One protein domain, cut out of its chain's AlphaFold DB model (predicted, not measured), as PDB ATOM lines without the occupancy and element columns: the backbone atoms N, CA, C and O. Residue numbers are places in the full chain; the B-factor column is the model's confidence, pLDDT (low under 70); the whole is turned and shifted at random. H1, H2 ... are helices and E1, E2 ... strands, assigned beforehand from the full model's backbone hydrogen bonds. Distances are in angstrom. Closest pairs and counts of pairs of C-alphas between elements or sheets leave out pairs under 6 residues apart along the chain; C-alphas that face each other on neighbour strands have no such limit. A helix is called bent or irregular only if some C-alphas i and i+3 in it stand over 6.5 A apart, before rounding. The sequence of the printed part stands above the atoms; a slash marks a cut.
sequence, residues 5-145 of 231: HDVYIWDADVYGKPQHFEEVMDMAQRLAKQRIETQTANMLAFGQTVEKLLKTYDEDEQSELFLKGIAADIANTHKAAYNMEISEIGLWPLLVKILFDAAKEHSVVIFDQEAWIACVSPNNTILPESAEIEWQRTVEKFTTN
ATOM      1  N   HIS A   5     158.110 166.786 172.142       87.81
ATOM      2  CA  HIS A   5     159.519 167.143 172.262       87.81
ATOM      3  C   HIS A   5     159.954 167.963 171.042       87.81
ATOM      4  O   HIS A   5     159.748 167.543 169.903       87.81
ATOM      5  N   ASP A   6     160.581 169.108 171.266       92.56
ATOM      6  CA  ASP A   6     161.216 169.947 170.262       92.56
ATOM      7  C   ASP A   6     162.726 169.638 170.272       92.56
ATOM      8  O   ASP A   6     163.465 170.037 171.178       92.56
ATOM      9  N   VAL A   7     163.199 168.924 169.245       95.38
ATOM     10  CA  VAL A   7     164.611 168.535 169.107       95.38
ATOM     11  C   VAL A   7     165.318 169.432 168.102       95.38
ATOM     12  O   VAL A   7     164.912 169.547 166.945       95.38
ATOM     13  N   TYR A   8     166.407 170.053 168.542       97.69
ATOM     14  CA  TYR A   8     167.230 170.972 167.770       97.69
ATOM     15  C   TYR A   8     168.554 170.321 167.396       97.69
ATOM     16  O   TYR A   8     169.214 169.717 168.238       97.69
ATOM     17  N   ILE A   9     168.962 170.471 166.138       98.00
ATOM     18  CA  ILE A   9     170.183 169.871 165.599       98.00
ATOM     19  C   ILE A   9     170.935 170.924 164.793       98.00
ATOM     20  O   ILE A   9     170.357 171.544 163.899       98.00
ATOM     21  N   TRP A  10     172.219 171.130 165.074       98.31
ATOM     22  CA  TRP A  10     173.047 172.062 164.305       98.31
ATOM     23  C   TRP A  10     174.481 171.579 164.129       98.31
ATOM     24  O   TRP A  10     174.980 170.734 164.871       98.31
ATOM     25  N   ASP A  11     175.150 172.165 163.138       97.94
ATOM     26  CA  ASP A  11     176.557 171.919 162.850       97.94
ATOM     27  C   ASP A  11     177.455 172.539 163.927       97.94
ATOM     28  O   ASP A  11     177.517 173.765 164.083       97.94
ATOM     29  N   ALA A  12     178.162 171.689 164.662       97.00
ATOM     30  CA  ALA A  12     178.983 172.095 165.788       97.00
ATOM     31  C   ALA A  12     180.269 172.817 165.350       97.00
ATOM     32  O   ALA A  12     180.774 173.670 166.081       97.00
ATOM     33  N   ASP A  13     180.795 172.510 164.161       96.19
ATOM     34  CA  ASP A  13     182.017 173.133 163.643       96.19
ATOM     35  C   ASP A  13     181.747 174.525 163.058       96.19
ATOM     36  O   ASP A  13     182.629 175.383 163.075       96.19
ATOM     37  N   VAL A  14     180.523 174.772 162.578       97.12
ATOM     38  CA  VAL A  14     180.130 176.065 161.997       97.12
ATOM     39  C   VAL A  14     179.509 177.002 163.030       97.12
ATOM     40  O   VAL A  14     179.834 178.190 163.050       97.12
ATOM     41  N   TYR A  15     178.612 176.501 163.883       96.88
ATOM     42  CA  TYR A  15     177.828 177.351 164.789       96.88
ATOM     43  C   TYR A  15     178.285 177.299 166.247       96.88
ATOM     44  O   TYR A  15     177.834 178.127 167.041       96.88
ATOM     45  N   GLY A  16     179.211 176.395 166.579       95.06
ATOM     46  CA  GLY A  16     179.860 176.298 167.883       95.06
ATOM     47  C   GLY A  16     179.449 175.071 168.698       95.06
ATOM     48  O   GLY A  16     178.379 174.486 168.507       95.06
ATOM     49  N   LYS A  17     180.330 174.717 169.640       95.56
ATOM     50  CA  LYS A  17     180.194 173.606 170.591       95.56
ATOM     51  C   LYS A  17     179.944 174.176 171.990       95.56
ATOM     52  O   LYS A  17     180.881 174.752 172.547       95.56
ATOM     53  N   PRO A  18     178.728 174.049 172.539       95.62
ATOM     54  CA  PRO A  18     178.442 174.515 173.889       95.62
ATOM     55  C   PRO A  18     179.190 173.661 174.921       95.62
ATOM     56  O   PRO A  18     179.343 172.451 174.740       95.62
ATOM     57  N   GLN A  19     179.658 174.293 175.997       94.56
ATOM     58  CA  GLN A  19     180.309 173.621 177.134       94.56
ATOM     59  C   GLN A  19     179.365 173.451 178.324       94.56
ATOM     60  O   GLN A  19     179.554 172.556 179.148       94.56
ATOM     61  N   HIS A  20     178.346 174.302 178.401       95.12
ATOM     62  CA  HIS A  20     177.363 174.325 179.474       95.12
ATOM     63  C   HIS A  20     175.953 174.174 178.912       95.12
ATOM     64  O   HIS A  20     175.682 174.530 177.766       95.12
ATOM     65  N   PHE A  21     175.048 173.624 179.717       94.88
ATOM     66  CA  PHE A  21     173.696 173.317 179.258       94.88
ATOM     67  C   PHE A  21     172.893 174.588 178.931       94.88
ATOM     68  O   PHE A  21     172.128 174.616 177.974       94.88
ATOM     69  N   GLU A  22     173.134 175.680 179.649       95.44
ATOM     70  CA  GLU A  22     172.529 176.986 179.384       95.44
ATOM     71  C   GLU A  22     172.911 177.515 177.992       95.44
ATOM     72  O   GLU A  22     172.069 178.055 177.275       95.44
ATOM     73  N   GLU A  23     174.158 177.289 177.563       96.94
ATOM     74  CA  GLU A  23     174.614 177.663 176.221       96.94
ATOM     75  C   GLU A  23     173.880 176.867 175.140       96.94
ATOM     76  O   GLU A  23     173.528 177.426 174.101       96.94
ATOM     77  N   VAL A  24     173.607 175.579 175.386       96.94
ATOM     78  CA  VAL A  24     172.816 174.734 174.478       96.94
ATOM     79  C   VAL A  24     171.442 175.370 174.242       96.94
ATOM     80  O   VAL A  24     171.035 175.537 173.089       96.94
ATOM     81  N   MET A  25     170.749 175.755 175.317       95.31
ATOM     82  CA  MET A  25     169.403 176.332 175.251       95.31
ATOM     83  C   MET A  25     169.385 177.651 174.465       95.31
ATOM     84  O   MET A  25     168.563 177.833 173.560       95.31
ATOM     85  N   ASP A  26     170.324 178.550 174.763       96.06
ATOM     86  CA  ASP A  26     170.442 179.846 174.091       96.06
ATOM     87  C   ASP A  26     170.786 179.687 172.603       96.06
ATOM     88  O   ASP A  26     170.218 180.360 171.730       96.06
ATOM     89  N   MET A  27     171.707 178.772 172.286       97.88
ATOM     90  CA  MET A  27     172.103 178.480 170.912       97.88
ATOM     91  C   MET A  27     170.950 177.886 170.110       97.88
ATOM     92  O   MET A  27     170.692 178.371 169.007       97.88
ATOM     93  N   ALA A  28     170.218 176.915 170.655       96.81
ATOM     94  CA  ALA A  28     169.088 176.286 169.979       96.81
ATOM     95  C   ALA A  28     168.046 177.322 169.524       96.81
ATOM     96  O   ALA A  28     167.696 177.389 168.342       96.81
ATOM     97  N   GLN A  29     167.624 178.216 170.425       92.81
ATOM     98  CA  GLN A  29     166.632 179.248 170.105       92.81
ATOM     99  C   GLN A  29     167.133 180.264 169.073       92.81
ATOM    100  O   GLN A  29     166.367 180.707 168.207       92.81
ATOM    101  N   ARG A  30     168.405 180.666 169.168       97.00
ATOM    102  CA  ARG A  30     169.020 181.625 168.243       97.00
ATOM    103  C   ARG A  30     169.182 181.022 166.849       97.00
ATOM    104  O   ARG A  30     168.764 181.635 165.865       97.00
ATOM    105  N   LEU A  31     169.744 179.819 166.758       97.75
ATOM    106  CA  LEU A  31     170.045 179.146 165.493       97.75
ATOM    107  C   LEU A  31     168.771 178.691 164.764       97.75
ATOM    108  O   LEU A  31     168.710 178.776 163.539       97.75
ATOM    109  N   ALA A  32     167.707 178.332 165.491       95.31
ATOM    110  CA  ALA A  32     166.400 178.011 164.903       95.31
ATOM    111  C   ALA A  32     165.699 179.217 164.236       95.31
ATOM    112  O   ALA A  32     164.737 179.050 163.474       95.31
ATOM    113  N   LYS A  33     166.155 180.445 164.517       96.00
ATOM    114  CA  LYS A  33     165.662 181.692 163.904       96.00
ATOM    115  C   LYS A  33     166.619 182.246 162.846       96.00
ATOM    116  O   LYS A  33     166.197 183.036 162.000       96.00
ATOM    117  N   GLN A  34     167.885 181.839 162.877       97.25
ATOM    118  CA  GLN A  34     168.906 182.288 161.940       97.25
ATOM    119  C   GLN A  34     168.715 181.616 160.578       97.25
ATOM    120  O   GLN A  34     168.889 180.407 160.446       97.25
ATOM    121  N   ARG A  35     168.374 182.409 159.559       96.69
ATOM    122  CA  ARG A  35     168.252 181.931 158.175       96.69
ATOM    123  C   ARG A  35     169.620 181.711 157.549       96.69
ATOM    124  O   ARG A  35     170.535 182.502 157.773       96.69
ATOM    125  N   ILE A  36     169.712 180.678 156.724       96.81
ATOM    126  CA  ILE A  36     170.885 180.373 155.906       96.81
ATOM    127  C   ILE A  36     170.429 180.034 154.490       96.81
ATOM    128  O   ILE A  36     169.308 179.565 154.294       96.81
ATOM    129  N   GLU A  37     171.285 180.276 153.501       92.06
ATOM    130  CA  GLU A  37     170.961 179.965 152.105       92.06
ATOM    131  C   GLU A  37     170.935 178.451 151.872       92.06
ATOM    132  O   GLU A  37     169.958 177.917 151.344       92.06
ATOM    133  N   THR A  38     171.975 177.753 152.329       93.38
ATOM    134  CA  THR A  38     172.160 176.310 152.150       93.38
ATOM    135  C   THR A  38     172.637 175.645 153.437       93.38
ATOM    136  O   THR A  38     173.317 176.265 154.255       93.38
ATOM    137  N   GLN A  39     172.276 174.371 153.619       95.88
ATOM    138  CA  GLN A  39     172.789 173.564 154.727       95.88
ATOM    139  C   GLN A  39     174.262 173.205 154.554       95.88
ATOM    140  O   GLN A  39     174.776 173.104 153.436       95.88
ATOM    141  N   THR A  40     174.928 172.956 155.681       96.88
ATOM    142  CA  THR A  40     176.319 172.505 155.688       96.88
ATOM    143  C   THR A  40     176.426 171.067 155.180       96.88
ATOM    144  O   THR A  40     175.517 170.253 155.355       96.88
ATOM    145  N   ALA A  41     177.565 170.722 154.574       97.12
ATOM    146  CA  ALA A  41     177.809 169.360 154.098       97.12
ATOM    147  C   ALA A  41     177.739 168.322 155.234       97.12
ATOM    148  O   ALA A  41     177.243 167.218 155.027       97.12
ATOM    149  N   ASN A  42     178.189 168.695 156.436       97.56
ATOM    150  CA  ASN A  42     178.152 167.857 157.631       97.56
ATOM    151  C   ASN A  42     176.707 167.612 158.116       97.56
ATOM    152  O   ASN A  42     176.349 166.468 158.371       97.56
ATOM    153  N   MET A  43     175.824 168.621 158.109       97.75
ATOM    154  CA  MET A  43     174.394 168.424 158.411       97.75
ATOM    155  C   MET A  43     173.684 167.538 157.376       97.75
ATOM    156  O   MET A  43     172.864 166.692 157.735       97.75
ATOM    157  N   LEU A  44     174.011 167.698 156.090       97.62
ATOM    158  CA  LEU A  44     173.466 166.847 155.027       97.62
ATOM    159  C   LEU A  44     173.924 165.388 155.177       97.62
ATOM    160  O   LEU A  44     173.112 164.471 155.047       97.62
ATOM    161  N   ALA A  45     175.206 165.170 155.482       97.81
ATOM    162  CA  ALA A  45     175.759 163.840 155.722       97.81
ATOM    163  C   ALA A  45     175.173 163.201 156.993       97.81
ATOM    164  O   ALA A  45     174.827 162.019 156.980       97.81
ATOM    165  N   PHE A  46     174.972 163.990 158.050       98.12
ATOM    166  CA  PHE A  46     174.288 163.559 159.265       98.12
ATOM    167  C   PHE A  46     172.888 163.012 158.965       98.12
ATOM    168  O   PHE A  46     172.581 161.883 159.348       98.12
ATOM    169  N   GLY A  47     172.068 163.748 158.205       97.56
ATOM    170  CA  GLY A  47     170.735 163.285 157.807       97.56
ATOM    171  C   GLY A  47     170.763 161.946 157.059       97.56
ATOM    172  O   GLY A  47     169.944 161.065 157.321       97.56
ATOM    173  N   GLN A  48     171.749 161.744 156.178       98.00
ATOM    174  CA  GLN A  48     171.934 160.474 155.467       98.00
ATOM    175  C   GLN A  48     172.328 159.322 156.405       98.00
ATOM    176  O   GLN A  48     171.830 158.203 156.245       98.00
ATOM    177  N   THR A  49     173.190 159.572 157.395       98.12
ATOM    178  CA  THR A  49     173.534 158.568 158.415       98.12
ATOM    179  C   THR A  49     172.316 158.207 159.265       98.12
ATOM    180  O   THR A  49     172.109 157.021 159.522       98.12
ATOM    181  N   VAL A  50     171.458 159.169 159.626       97.56
ATOM    182  CA  VAL A  50     170.201 158.885 160.344       97.56
ATOM    183  C   VAL A  50     169.301 157.954 159.529       97.56
ATOM    184  O   VAL A  50     168.861 156.928 160.042       97.56
ATOM    185  N   GLU A  51     169.076 158.235 158.242       96.06
ATOM    186  CA  GLU A  51     168.263 157.358 157.383       96.06
ATOM    187  C   GLU A  51     168.877 155.965 157.197       96.06
ATOM    188  O   GLU A  51     168.161 154.969 157.064       96.06
ATOM    189  N   LYS A  52     170.210 155.870 157.179       96.69
ATOM    190  CA  LYS A  52     170.921 154.589 157.130       96.69
ATOM    191  C   LYS A  52     170.723 153.796 158.423       96.69
ATOM    192  O   LYS A  52     170.455 152.599 158.337       96.69
ATOM    193  N   LEU A  53     170.835 154.436 159.587       95.44
ATOM    194  CA  LEU A  53     170.599 153.800 160.886       95.44
ATOM    195  C   LEU A  53     169.135 153.392 161.052       95.44
ATOM    196  O   LEU A  53     168.865 152.297 161.526       95.44
ATOM    197  N   LEU A  54     168.183 154.206 160.594       93.50
ATOM    198  CA  LEU A  54     166.757 153.872 160.638       93.50
ATOM    199  C   LEU A  54     166.462 152.516 159.972       93.50
ATOM    200  O   LEU A  54     165.679 151.727 160.492       93.50
ATOM    201  N   LYS A  55     167.149 152.196 158.869       93.38
ATOM    202  CA  LYS A  55     166.986 150.925 158.140       93.38
ATOM    203  C   LYS A  55     167.456 149.686 158.908       93.38
ATOM    204  O   LYS A  55     167.191 148.579 158.448       93.38
ATOM    205  N   THR A  56     168.166 149.834 160.030       92.12
ATOM    206  CA  THR A  56     168.565 148.691 160.870       92.12
ATOM    207  C   THR A  56     167.459 148.234 161.822       92.12
ATOM    208  O   THR A  56     167.597 147.178 162.433       92.12
ATOM    209  N   TYR A  57     166.396 149.025 161.964       88.44
ATOM    210  CA  TYR A  57     165.221 148.724 162.785       88.44
ATOM    211  C   TYR A  57     164.143 148.032 161.945       88.44
ATOM    212  O   TYR A  57     164.158 148.126 160.713       88.44
ATOM    213  N   ASP A  58     163.208 147.322 162.576       87.38
ATOM    214  CA  ASP A  58     162.119 146.687 161.827       87.38
ATOM    215  C   ASP A  58     161.119 147.711 161.268       87.38
ATOM    216  O   ASP A  58     161.052 148.855 161.714       87.38
ATOM    217  N   GLU A  59     160.354 147.321 160.245       86.12
ATOM    218  CA  GLU A  59     159.462 148.241 159.521       86.12
ATOM    219  C   GLU A  59     158.396 148.886 160.418       86.12
ATOM    220  O   GLU A  59     157.999 150.028 160.172       86.12
ATOM    221  N   ASP A  60     157.942 148.178 161.457       82.31
ATOM    222  CA  ASP A  60     156.960 148.720 162.386       82.31
ATOM    223  C   ASP A  60     157.604 149.797 163.266       82.31
ATOM    224  O   ASP A  60     157.045 150.887 163.376       82.31
ATOM    225  N   GLU A  61     158.798 149.555 163.816       84.12
ATOM    226  CA  GLU A  61     159.570 150.580 164.538       84.12
ATOM    227  C   GLU A  61     159.860 151.798 163.656       84.12
ATOM    228  O   GLU A  61     159.621 152.930 164.071       84.12
ATOM    229  N   GLN A  62     160.308 151.587 162.415       86.06
ATOM    230  CA  GLN A  62     160.592 152.685 161.486       86.06
ATOM    231  C   GLN A  62     159.378 153.598 161.271       86.06
ATOM    232  O   GLN A  62     159.539 154.814 161.154       86.06
ATOM    233  N   SER A  63     158.172 153.022 161.221       82.31
ATOM    234  CA  SER A  63     156.936 153.786 161.026       82.31
ATOM    235  C   SER A  63     156.553 154.657 162.225       82.31
ATOM    236  O   SER A  63     155.972 155.718 162.022       82.31
ATOM    237  N   GLU A  64     156.935 154.255 163.438       81.06
ATOM    238  CA  GLU A  64     156.664 154.981 164.690       81.06
ATOM    239  C   GLU A  64     157.741 156.033 165.016       81.06
ATOM    240  O   GLU A  64     157.535 156.902 165.857       81.06
ATOM    241  N   LEU A  65     158.911 155.954 164.374       84.19
ATOM    242  CA  LEU A  65     160.039 156.852 164.635       84.19
ATOM    243  C   LEU A  65     159.983 158.154 163.827       84.19
ATOM    244  O   LEU A  65     160.737 159.067 164.125       84.19
ATOM    245  N   PHE A  66     159.149 158.251 162.788       82.88
ATOM    246  CA  PHE A  66     158.979 159.467 161.968       82.88
ATOM    247  C   PHE A  66     160.282 160.092 161.408       82.88
ATOM    248  O   PHE A  66     160.293 161.246 160.998       82.88
ATOM    249  N   LEU A  67     161.378 159.328 161.327       88.19
ATOM    250  CA  LEU A  67     162.685 159.787 160.818       88.19
ATOM    251  C   LEU A  67     162.847 159.628 159.297       88.19
ATOM    252  O   LEU A  67     163.888 159.958 158.728       88.19
ATOM    253  N   LYS A  68     161.845 159.071 158.612       88.50
ATOM    254  CA  LYS A  68     161.910 158.830 157.168       88.50
ATOM    255  C   LYS A  68     161.838 160.157 156.410       88.50
ATOM    256  O   LYS A  68     160.820 160.831 156.478       88.50
ATOM    257  N   GLY A  69     162.866 160.463 155.617       92.12
ATOM    258  CA  GLY A  69     162.946 161.708 154.849       92.12
ATOM    259  C   GLY A  69     163.721 162.824 155.549       92.12
ATOM    260  O   GLY A  69     163.890 163.889 154.957       92.12
ATOM    261  N   ILE A  70     164.260 162.580 156.751       94.62
ATOM    262  CA  ILE A  70     164.979 163.593 157.536       94.62
ATOM    263  C   ILE A  70     166.151 164.225 156.773       94.62
ATOM    264  O   ILE A  70     166.441 165.404 156.961       94.62
ATOM    265  N   ALA A  71     166.813 163.489 155.873       96.19
ATOM    266  CA  ALA A  71     167.895 164.050 155.067       96.19
ATOM    267  C   ALA A  71     167.390 165.167 154.136       96.19
ATOM    268  O   ALA A  71     168.049 166.197 153.977       96.19
ATOM    269  N   ALA A  72     166.207 164.979 153.547       96.00
ATOM    270  CA  ALA A  72     165.560 165.991 152.723       96.00
ATOM    271  C   ALA A  72     165.023 167.149 153.576       96.00
ATOM    272  O   ALA A  72     165.166 168.306 153.181       96.00
ATOM    273  N   ASP A  73     164.457 166.864 154.750       95.31
ATOM    274  CA  ASP A  73     163.935 167.899 155.648       95.31
ATOM    275  C   ASP A  73     165.047 168.829 156.141       95.31
ATOM    276  O   ASP A  73     164.923 170.055 156.044       95.31
ATOM    277  N   ILE A  74     166.187 168.264 156.556       96.12
ATOM    278  CA  ILE A  74     167.386 169.034 156.911       96.12
ATOM    279  C   ILE A  74     167.780 169.934 155.738       96.12
ATOM    280  O   ILE A  74     167.883 171.152 155.915       96.12
ATOM    281  N   ALA A  75     167.928 169.368 154.534       95.38
ATOM    282  CA  ALA A  75     168.336 170.109 153.340       95.38
ATOM    283  C   ALA A  75     167.421 171.308 153.026       95.38
ATOM    284  O   ALA A  75     167.913 172.356 152.606       95.38
ATOM    285  N   ASN A  76     166.118 171.175 153.279       94.94
ATOM    286  CA  ASN A  76     165.096 172.170 152.942       94.94
ATOM    287  C   ASN A  76     164.741 173.132 154.092       94.94
ATOM    288  O   ASN A  76     163.877 173.993 153.938       94.94
ATOM    289  N   THR A  77     165.393 173.022 155.251       93.06
ATOM    290  CA  THR A  77     165.039 173.820 156.438       93.06
ATOM    291  C   THR A  77     165.415 175.303 156.321       93.06
ATOM    292  O   THR A  77     164.758 176.154 156.923       93.06
ATOM    293  N   HIS A  78     166.478 175.634 155.575       93.62
ATOM    294  CA  HIS A  78     167.012 177.002 155.412       93.62
ATOM    295  C   HIS A  78     167.255 177.775 156.729       93.62
ATOM    296  O   HIS A  78     167.155 179.007 156.786       93.62
ATOM    297  N   LYS A  79     167.593 177.059 157.807       96.56
ATOM    298  CA  LYS A  79     167.960 177.623 159.115       96.56
ATOM    299  C   LYS A  79     169.234 176.981 159.648       96.56
ATOM    300  O   LYS A  79     169.529 175.837 159.312       96.56
ATOM    301  N   ALA A  80     169.960 177.711 160.492       97.31
ATOM    302  CA  ALA A  80     171.217 177.259 161.087       97.31
ATOM    303  C   ALA A  80     171.053 176.041 162.013       97.31
ATOM    304  O   ALA A  80     171.974 175.235 162.120       97.31
ATOM    305  N   ALA A  81     169.882 175.891 162.637       97.56
ATOM    306  CA  ALA A  81     169.477 174.659 163.303       97.56
ATOM    307  C   ALA A  81     168.255 174.046 162.610       97.56
ATOM    308  O   ALA A  81     167.287 174.750 162.298       97.56
ATOM    309  N   TYR A  82     168.294 172.731 162.418       96.94
ATOM    310  CA  TYR A  82     167.116 171.923 162.141       96.94
ATOM    311  C   TYR A  82     166.327 171.726 163.433       96.94
ATOM    312  O   TYR A  82     166.915 171.472 164.480       96.94
ATOM    313  N   ASN A  83     165.008 171.881 163.365       94.38
ATOM    314  CA  ASN A  83     164.107 171.603 164.475       94.38
ATOM    315  C   ASN A  83     163.104 170.552 164.012       94.38
ATOM    316  O   ASN A  83     162.513 170.701 162.941       94.38
ATOM    317  N   MET A  84     162.932 169.517 164.823       91.81
ATOM    318  CA  MET A  84     161.920 168.497 164.619       91.81
ATOM    319  C   MET A  84     161.019 168.407 165.843       91.81
ATOM    320  O   MET A  84     161.498 168.402 166.975       91.81
ATOM    321  N   GLU A  85     159.720 168.306 165.588       89.19
ATOM    322  CA  GLU A  85     158.724 168.046 166.620       89.19
ATOM    323  C   GLU A  85     158.492 166.533 166.702       89.19
ATOM    324  O   GLU A  85     158.168 165.885 165.703       89.19
ATOM    325  N   ILE A  86     158.662 165.961 167.890       86.06
ATOM    326  CA  ILE A  86     158.454 164.544 168.182       86.06
ATOM    327  C   ILE A  86     157.278 164.431 169.148       86.06
ATOM    328  O   ILE A  86     157.147 165.213 170.084       86.06
ATOM    329  N   SER A  87     156.409 163.446 168.945       76.88
ATOM    330  CA  SER A  87     155.350 163.141 169.910       76.88
ATOM    331  C   SER A  87     155.949 162.664 171.239       76.88
ATOM    332  O   SER A  87     156.772 161.752 171.250       76.88
ATOM    333  N   GLU A  88     155.496 163.227 172.362       70.38
ATOM    334  CA  GLU A  88     155.841 162.733 173.713       70.38
ATOM    335  C   GLU A  88     155.307 161.310 173.950       70.38
ATOM    336  O   GLU A  88     155.868 160.517 174.705       70.38
ATOM    337  N   ILE A  89     154.230 160.957 173.247       63.50
ATOM    338  CA  ILE A  89     153.676 159.608 173.233       63.50
ATOM    339  C   ILE A  89     154.425 158.801 172.168       63.50
ATOM    340  O   ILE A  89     154.333 159.128 170.982       63.50
ATOM    341  N   GLY A  90     155.122 157.736 172.576       67.75
ATOM    342  CA  GLY A  90     155.728 156.761 171.664       67.75
ATOM    343  C   GLY A  90     157.226 156.526 171.877       67.75
ATOM    344  O   GLY A  90     157.735 156.564 172.993       67.75
ATOM    345  N   LEU A  91     157.938 156.240 170.783       79.62
ATOM    346  CA  LEU A  91     159.349 155.829 170.768       79.62
ATOM    347  C   LEU A  91     160.345 156.998 170.772       79.62
ATOM    348  O   LEU A  91     161.458 156.856 170.260       79.62
ATOM    349  N   TRP A  92     159.983 158.146 171.352       84.81
ATOM    350  CA  TRP A  92     160.850 159.328 171.361       84.81
ATOM    351  C   TRP A  92     162.263 159.053 171.913       84.81
ATOM    352  O   TRP A  92     163.219 159.507 171.280       84.81
ATOM    353  N   PRO A  93     162.487 158.234 172.971       86.50
ATOM    354  CA  PRO A  93     163.850 158.026 173.453       86.50
ATOM    355  C   PRO A  93     164.675 157.169 172.482       86.50
ATOM    356  O   PRO A  93     165.886 157.353 172.351       86.50
ATOM    357  N   LEU A  94     164.027 156.245 171.757       87.44
ATOM    358  CA  LEU A  94     164.680 155.463 170.708       87.44
ATOM    359  C   LEU A  94     165.046 156.346 169.511       87.44
ATOM    360  O   LEU A  94     166.127 156.194 168.945       87.44
ATOM    361  N   LEU A  95     164.176 157.289 169.155       91.25
ATOM    362  CA  LEU A  95     164.438 158.286 168.124       91.25
ATOM    363  C   LEU A  95     165.666 159.126 168.491       91.25
ATOM    364  O   LEU A  95     166.625 159.168 167.720       91.25
ATOM    365  N   VAL A  96     165.688 159.716 169.692       92.25
ATOM    366  CA  VAL A  96     166.836 160.497 170.190       92.25
ATOM    367  C   VAL A  96     168.108 159.647 170.196       92.25
ATOM    368  O   VAL A  96     169.172 160.124 169.801       92.25
ATOM    369  N   LYS A  97     168.005 158.353 170.528       92.25
ATOM    370  CA  LYS A  97     169.148 157.433 170.492       92.25
ATOM    371  C   LYS A  97     169.711 157.284 169.082       92.25
ATOM    372  O   LYS A  97     170.929 157.309 168.922       92.25
ATOM    373  N   ILE A  98     168.860 157.138 168.067       94.12
ATOM    374  CA  ILE A  98     169.299 157.052 166.665       94.12
ATOM    375  C   ILE A  98     170.021 158.337 166.251       94.12
ATOM    376  O   ILE A  98     171.066 158.265 165.606       94.12
ATOM    377  N   LEU A  99     169.503 159.502 166.652       95.56
ATOM    378  CA  LEU A  99     170.147 160.785 166.377       95.56
ATOM    379  C   LEU A  99     171.523 160.873 167.053       95.56
ATOM    380  O   LEU A  99     172.502 161.239 166.406       95.56
ATOM    381  N   PHE A 100     171.631 160.486 168.326       94.81
ATOM    382  CA  PHE A 100     172.902 160.492 169.059       94.81
ATOM    383  C   PHE A 100     173.902 159.485 168.480       94.81
ATOM    384  O   PHE A 100     175.095 159.774 168.415       94.81
ATOM    385  N   ASP A 101     173.442 158.317 168.028       94.19
ATOM    386  CA  ASP A 101     174.292 157.342 167.347       94.19
ATOM    387  C   ASP A 101     174.814 157.892 166.013       94.19
ATOM    388  O   ASP A 101     175.998 157.729 165.722       94.19
ATOM    389  N   ALA A 102     173.981 158.598 165.241       96.25
ATOM    390  CA  ALA A 102     174.422 159.286 164.029       96.25
ATOM    391  C   ALA A 102     175.446 160.387 164.342       96.25
ATOM    392  O   ALA A 102     176.428 160.532 163.617       96.25
ATOM    393  N   ALA A 103     175.268 161.128 165.440       95.25
ATOM    394  CA  ALA A 103     176.189 162.190 165.835       95.25
ATOM    395  C   ALA A 103     177.611 161.682 166.097       95.25
ATOM    396  O   ALA A 103     178.554 162.434 165.909       95.25
ATOM    397  N   LYS A 104     177.820 160.405 166.434       92.25
ATOM    398  CA  LYS A 104     179.174 159.846 166.620       92.25
ATOM    399  C   LYS A 104     180.048 159.931 165.363       92.25
ATOM    400  O   LYS A 104     181.270 159.899 165.477       92.25
ATOM    401  N   GLU A 105     179.434 160.016 164.183       94.62
ATOM    402  CA  GLU A 105     180.124 160.121 162.890       94.62
ATOM    403  C   GLU A 105     180.215 161.567 162.367       94.62
ATOM    404  O   GLU A 105     180.927 161.809 161.394       94.62
ATOM    405  N   HIS A 106     179.523 162.524 162.998       96.50
ATOM    406  CA  HIS A 106     179.329 163.883 162.474       96.50
ATOM    407  C   HIS A 106     179.471 164.935 163.565       96.50
ATOM    408  O   HIS A 106     178.936 164.778 164.655       96.50
ATOM    409  N   SER A 107     180.123 166.058 163.275       96.06
ATOM    410  CA  SER A 107     180.320 167.125 164.267       96.06
ATOM    411  C   SER A 107     179.039 167.952 164.428       96.06
ATOM    412  O   SER A 107     178.888 169.017 163.831       96.06
ATOM    413  N   VAL A 108     178.067 167.430 165.172       98.00
ATOM    414  CA  VAL A 108     176.757 168.059 165.402       98.00
ATOM    415  C   VAL A 108     176.455 168.187 166.891       98.00
ATOM    416  O   VAL A 108     176.954 167.422 167.718       98.00
ATOM    417  N   VAL A 109     175.608 169.150 167.231       98.19
ATOM    418  CA  VAL A 109     174.955 169.199 168.539       98.19
ATOM    419  C   VAL A 109     173.497 168.831 168.351       98.19
ATOM    420  O   VAL A 109     172.855 169.329 167.426       98.19
ATOM    421  N   ILE A 110     172.986 167.968 169.222       97.94
ATOM    422  CA  ILE A 110     171.575 167.588 169.280       97.94
ATOM    423  C   ILE A 110     171.069 167.955 170.664       97.94
ATOM    424  O   ILE A 110     171.703 167.590 171.646       97.94
ATOM    425  N   PHE A 111     169.939 168.643 170.743       97.50
ATOM    426  CA  PHE A 111     169.324 169.079 171.988       97.50
ATOM    427  C   PHE A 111     167.833 168.764 171.982       97.50
ATOM    428  O   PHE A 111     167.118 169.253 171.114       97.50
ATOM    429  N   ASP A 112     167.376 167.982 172.954       94.94
ATOM    430  CA  ASP A 112     165.961 167.752 173.238       94.94
ATOM    431  C   ASP A 112     165.534 168.664 174.394       94.94
ATOM    432  O   ASP A 112     166.031 168.549 175.522       94.94
ATOM    433  N   GLN A 113     164.645 169.607 174.082       93.00
ATOM    434  CA  GLN A 113     164.242 170.661 175.004       93.00
ATOM    435  C   GLN A 113     163.404 170.136 176.173       93.00
ATOM    436  O   GLN A 113     163.540 170.635 177.288       93.00
ATOM    437  N   GLU A 114     162.555 169.139 175.948       90.81
ATOM    438  CA  GLU A 114     161.632 168.610 176.949       90.81
ATOM    439  C   GLU A 114     162.280 167.516 177.793       90.81
ATOM    440  O   GLU A 114     162.042 167.466 178.999       90.81
ATOM    441  N   ALA A 115     163.172 166.713 177.209       88.44
ATOM    442  CA  ALA A 115     163.973 165.740 177.952       88.44
ATOM    443  C   ALA A 115     165.182 166.366 178.676       88.44
ATOM    444  O   ALA A 115     165.868 165.674 179.426       88.44
ATOM    445  N   TRP A 116     165.444 167.661 178.462       92.69
ATOM    446  CA  TRP A 116     166.554 168.406 179.066       92.69
ATOM    447  C   TRP A 116     167.907 167.710 178.868       92.69
ATOM    448  O   TRP A 116     168.704 167.574 179.798       92.69
ATOM    449  N   ILE A 117     168.163 167.255 177.642       94.75
ATOM    450  CA  ILE A 117     169.371 166.507 177.300       94.75
ATOM    451  C   ILE A 117     169.952 166.996 175.980       94.75
ATOM    452  O   ILE A 117     169.235 167.230 175.007       94.75
ATOM    453  N   ALA A 118     171.272 167.119 175.928       97.00
ATOM    454  CA  ALA A 118     171.998 167.411 174.708       97.00
ATOM    455  C   ALA A 118     173.182 166.471 174.520       97.00
ATOM    456  O   ALA A 118     173.848 166.120 175.487       97.00
ATOM    457  N   CYS A 119     173.472 166.115 173.272       97.25
ATOM    458  CA  CYS A 119     174.702 165.446 172.867       97.25
ATOM    459  C   CYS A 119     175.556 166.418 172.056       97.25
ATOM    460  O   CYS A 119     175.108 166.942 171.033       97.25
ATOM    461  N   VAL A 120     176.791 166.642 172.503       96.62
ATOM    462  CA  VAL A 120     177.785 167.483 171.831       96.62
ATOM    463  C   VAL A 120     178.860 166.585 171.214       96.62
ATOM    464  O   VAL A 120     179.748 166.070 171.901       96.62
ATOM    465  N   SER A 121     178.784 166.386 169.899       94.31
ATOM    466  CA  SER A 121     179.770 165.641 169.108       94.31
ATOM    467  C   SER A 121     180.955 166.540 168.697       94.31
ATOM    468  O   SER A 121     180.776 167.760 168.587       94.31
ATOM    469  N   PRO A 122     182.194 166.025 168.498       87.00
ATOM    470  CA  PRO A 122     182.653 164.619 168.443       87.00
ATOM    471  C   PRO A 122     182.986 163.966 169.783       87.00
ATOM    472  O   PRO A 122     183.204 162.758 169.836       87.00
ATOM    473  N   ASN A 123     183.018 164.727 170.876       86.75
ATOM    474  CA  ASN A 123     183.357 164.166 172.185       86.75
ATOM    475  C   ASN A 123     182.221 163.318 172.781       86.75
ATOM    476  O   ASN A 123     182.435 162.659 173.795       86.75
ATOM    477  N   ASN A 124     181.039 163.328 172.150       87.44
ATOM    478  CA  ASN A 124     179.813 162.679 172.617       87.44
ATOM    479  C   ASN A 124     179.496 163.044 174.072       87.44
ATOM    480  O   ASN A 124     179.087 162.197 174.861       87.44
ATOM    481  N   THR A 125     179.740 164.306 174.431       94.25
ATOM    482  CA  THR A 125     179.482 164.815 175.777       94.25
ATOM    483  C   THR A 125     177.985 165.002 175.947       94.25
ATOM    484  O   THR A 125     177.374 165.736 175.166       94.25
ATOM    485  N   ILE A 126     177.406 164.366 176.966       95.81
ATOM    486  CA  ILE A 126     176.022 164.614 177.350       95.81
ATOM    487  C   ILE A 126     175.960 165.791 178.320       95.81
ATOM    488  O   ILE A 126     176.707 165.856 179.296       95.81
ATOM    489  N   LEU A 127     175.061 166.731 178.037       95.69
ATOM    490  CA  LEU A 127     174.765 167.874 178.891       95.69
ATOM    491  C   LEU A 127     173.280 167.858 179.302       95.69
ATOM    492  O   LEU A 127     172.438 167.562 178.455       95.69
ATOM    493  N   PRO A 128     172.952 168.222 180.556       95.50
ATOM    494  CA  PRO A 128     173.887 168.389 181.671       95.50
ATOM    495  C   PRO A 128     174.497 167.036 182.085       95.50
ATOM    496  O   PRO A 128     173.926 165.985 181.812       95.50
ATOM    497  N   GLU A 129     175.632 167.049 182.792       92.94
ATOM    498  CA  GLU A 129     176.316 165.816 183.236       92.94
ATOM    499  C   GLU A 129     175.388 164.889 184.047       92.94
ATOM    500  O   GLU A 129     175.456 163.666 183.940       92.94
ATOM    501  N   SER A 130     174.450 165.464 184.806       90.31
ATOM    502  CA  SER A 130     173.452 164.706 185.565       90.31
ATOM    503  C   SER A 130     172.538 163.836 184.693       90.31
ATOM    504  O   SER A 130     172.017 162.839 185.193       90.31
ATOM    505  N   ALA A 131     172.343 164.183 183.416       91.00
ATOM    506  CA  ALA A 131     171.503 163.432 182.484       91.00
ATOM    507  C   ALA A 131     172.204 162.185 181.916       91.00
ATOM    508  O   ALA A 131     171.526 161.267 181.460       91.00
ATOM    509  N   GLU A 132     173.538 162.096 181.980       90.62
ATOM    510  CA  GLU A 132     174.312 160.983 181.404       90.62
ATOM    511  C   GLU A 132     173.871 159.626 181.971       90.62
ATOM    512  O   GLU A 132     173.600 158.687 181.227       90.62
ATOM    513  N   ILE A 133     173.743 159.510 183.298       88.50
ATOM    514  CA  ILE A 133     173.380 158.237 183.943       88.50
ATOM    515  C   ILE A 133     171.980 157.784 183.514       88.50
ATOM    516  O   ILE A 133     171.747 156.597 183.270       88.50
ATOM    517  N   GLU A 134     171.033 158.717 183.439       86.81
ATOM    518  CA  GLU A 134     169.661 158.429 183.021       86.81
ATOM    519  C   GLU A 134     169.586 158.080 181.533       86.81
ATOM    520  O   GLU A 134     168.900 157.126 181.146       86.81
ATOM    521  N   TRP A 135     170.379 158.763 180.710       90.38
ATOM    522  CA  TRP A 135     170.534 158.452 179.300       90.38
ATOM    523  C   TRP A 135     171.086 157.043 179.074       90.38
ATOM    524  O   TRP A 135     170.498 156.265 178.324       90.38
ATOM    525  N   GLN A 136     172.155 156.655 179.776       88.62
ATOM    526  CA  GLN A 136     172.732 155.314 179.648       88.62
ATOM    527  C   GLN A 136     171.735 154.217 180.038       88.62
ATOM    528  O   GLN A 136     171.592 153.225 179.321       88.62
ATOM    529  N   ARG A 137     170.968 154.417 181.118       84.38
ATOM    530  CA  ARG A 137     169.882 153.495 181.501       84.38
ATOM    531  C   ARG A 137     168.806 153.404 180.424       84.38
ATOM    532  O   ARG A 137     168.284 152.323 180.158       84.38
ATOM    533  N   THR A 138     168.469 154.529 179.803       82.50
ATOM    534  CA  THR A 138     167.502 154.591 178.704       82.50
ATOM    535  C   THR A 138     168.002 153.803 177.496       82.50
ATOM    536  O   THR A 138     167.276 152.963 176.967       82.50
ATOM    537  N   VAL A 139     169.268 153.977 177.111       83.56
ATOM    538  CA  VAL A 139     169.908 153.224 176.023       83.56
ATOM    539  C   VAL A 139     169.912 151.717 176.301       83.56
ATOM    540  O   VAL A 139     169.568 150.936 175.411       83.56
ATOM    541  N   GLU A 140     170.248 151.299 177.526       83.12
ATOM    542  CA  GLU A 140     170.281 149.886 177.929       83.12
ATOM    543  C   GLU A 140     168.915 149.200 177.782       83.12
ATOM    544  O   GLU A 140     168.836 148.048 177.337       83.12
ATOM    545  N   LYS A 141     167.815 149.912 178.069       76.38
ATOM    546  CA  LYS A 141     166.451 149.388 177.887       76.38
ATOM    547  C   LYS A 141     166.186 148.996 176.431       76.38
ATOM    548  O   LYS A 141     165.598 147.945 176.189       76.38
ATOM    549  N   PHE A 142     166.633 149.782 175.453       74.88
ATOM    550  CA  PHE A 142     166.369 149.479 174.040       74.88
ATOM    551  C   PHE A 142     167.248 148.365 173.471       74.88
ATOM    552  O   PHE A 142     166.837 147.713 172.505       74.88
ATOM    553  N   THR A 143     168.434 148.145 174.043       72.00
ATOM    554  CA  THR A 143     169.391 147.139 173.563       72.00
ATOM    555  C   THR A 143     169.178 145.765 174.196       72.00
ATOM    556  O   THR A 143     169.404 144.755 173.534       72.00
ATOM    557  N   THR A 144     168.721 145.705 175.449       70.50
ATOM    558  CA  THR A 144     168.607 144.447 176.209       70.50
ATOM    559  C   THR A 144     167.176 143.914 176.320       70.50
ATOM    560  O   THR A 144     166.983 142.701 176.442       70.50
ATOM    561  N   ASN A 145     166.161 144.780 176.250       67.19
ATOM    562  CA  ASN A 145     164.776 144.378 176.459       67.19
ATOM    563  C   ASN A 145     164.151 143.799 175.176       67.19
ATOM    564  O   ASN A 145     164.018 144.487 174.164       67.19
TER     565      ASN A 145
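What this domain is: This is residues 5 to 145 of the 231 residues of an uncharacterized protein of Agitococcus lubricus (UniProt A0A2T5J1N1). A twisted sheet of five strands stands between helices: H2 crosses one face, while H3, H5 and H6 cover the other, making three layers, with helices on both faces of a sheet. H7 leaves the E5 edge and folds back to meet H6 with its residues 138 to 142, while short H4 lies off the sheet beyond the end of H3. You have 141 printed residues with seven named helices and five named strands, in the order E1 H1 H2 H3 H4 H5 E2 H6 E3 E4 E5 H7; the class is mixed, helices and strands. The sheet runs E2, E1, E3, E4, E5, antiparallel throughout, and its strands' lines turn by 64 degrees from edge to edge. The whole is compact, with a radius of gyration of the C-alphas of 14.0 A, and rounded, spanning 41 by 33 by 26 A.

How they stand to each other: Start at the first printed residue with E1, residues 5 to 11, an inner strand. On one side of it look for edge strand E2, residues 81 to 87, antiparallel at 157 degrees, with N 7 and O 84 at 2.9 A, within hydrogen-bond range. On its other side find E3, residues 108 to 112, antiparallel at 167 degrees, with N 8 and O 111 at 2.8 A. E3, E4 at residues 117 to 120 and E5 at residues 125 to 127 form a meander, each strand the antiparallel neighbour of the one before. E3 and E4 are a hairpin, with N 119 and O 110 at 2.8 A; E4 and E5 are another, with N 118 and O 127 at 2.8 A. H1, residues 12 to 15, only grazes the sheet. H2, residues 21 to 31, runs across the strands at a height over the sheet of 9.1 A, at 80 degrees to E1 on the local plane; its closest C-alpha to E1 is that of Ala 28, 6.0 A from Tyr 8's. On the opposite face, H3, residues 41 to 54, and H5, residues 70 to 76, touch at a shallow tilt of 27 degrees, opposite ways, their closest C-alphas being those of Gly 47 and Ala 71, 4.0 A apart. H5 lies over E2. H6, residues 92 to 103, is on the same face as H3, over E3 and along it at 8 degrees on the local plane. E2, H6 and E3 form a split strand-helix-strand unit, two strands running the same way with E1 between them, its crossover right-handed. H6 touches H3 with residues 98 to 103 alone, at a steep tilt of 50 degrees, the C-alphas of Ala 102 and Val 50 being closest at 5.6 A. H7, residues 129 to 144, touches H6 about perpendicular at 77 degrees, with Val 139 and Lys 97 the closest C-alphas at 7.0 A. H4, residues 59 to 64, is not on the sheet but is near H6. Every O i to N i+4 pair is within hydrogen-bond range in H2, H3, H4, H5 and H6, against 9 of 12 in H7; H1 is too short for one.

Where its parts are: Find C-alpha 5 at (159.519, 167.143, 172.262); from there E1 runs 20.0 A to Asp 11. H3 begins at C-alpha 41, (177.809, 169.360, 154.098), and covers 20.1 A; E2 covers 19.4 A and H6 16.6 A. H7 runs 23.8 A to C-alpha 144 at (168.607, 144.447, 176.209) and is irregular, only just: C-alphas 130 and 133 are 6.7 A apart.

The domain as a whole: The two C-alphas farthest apart are those of Glu 37 and Asn 145, at 43.6 A. The printed part has no cut and no long link; H2 to H3 is short, and the other links are tight. Mean pLDDT of the printed part is 91.8; look for values under 70 at residues 89 to 90 and 145.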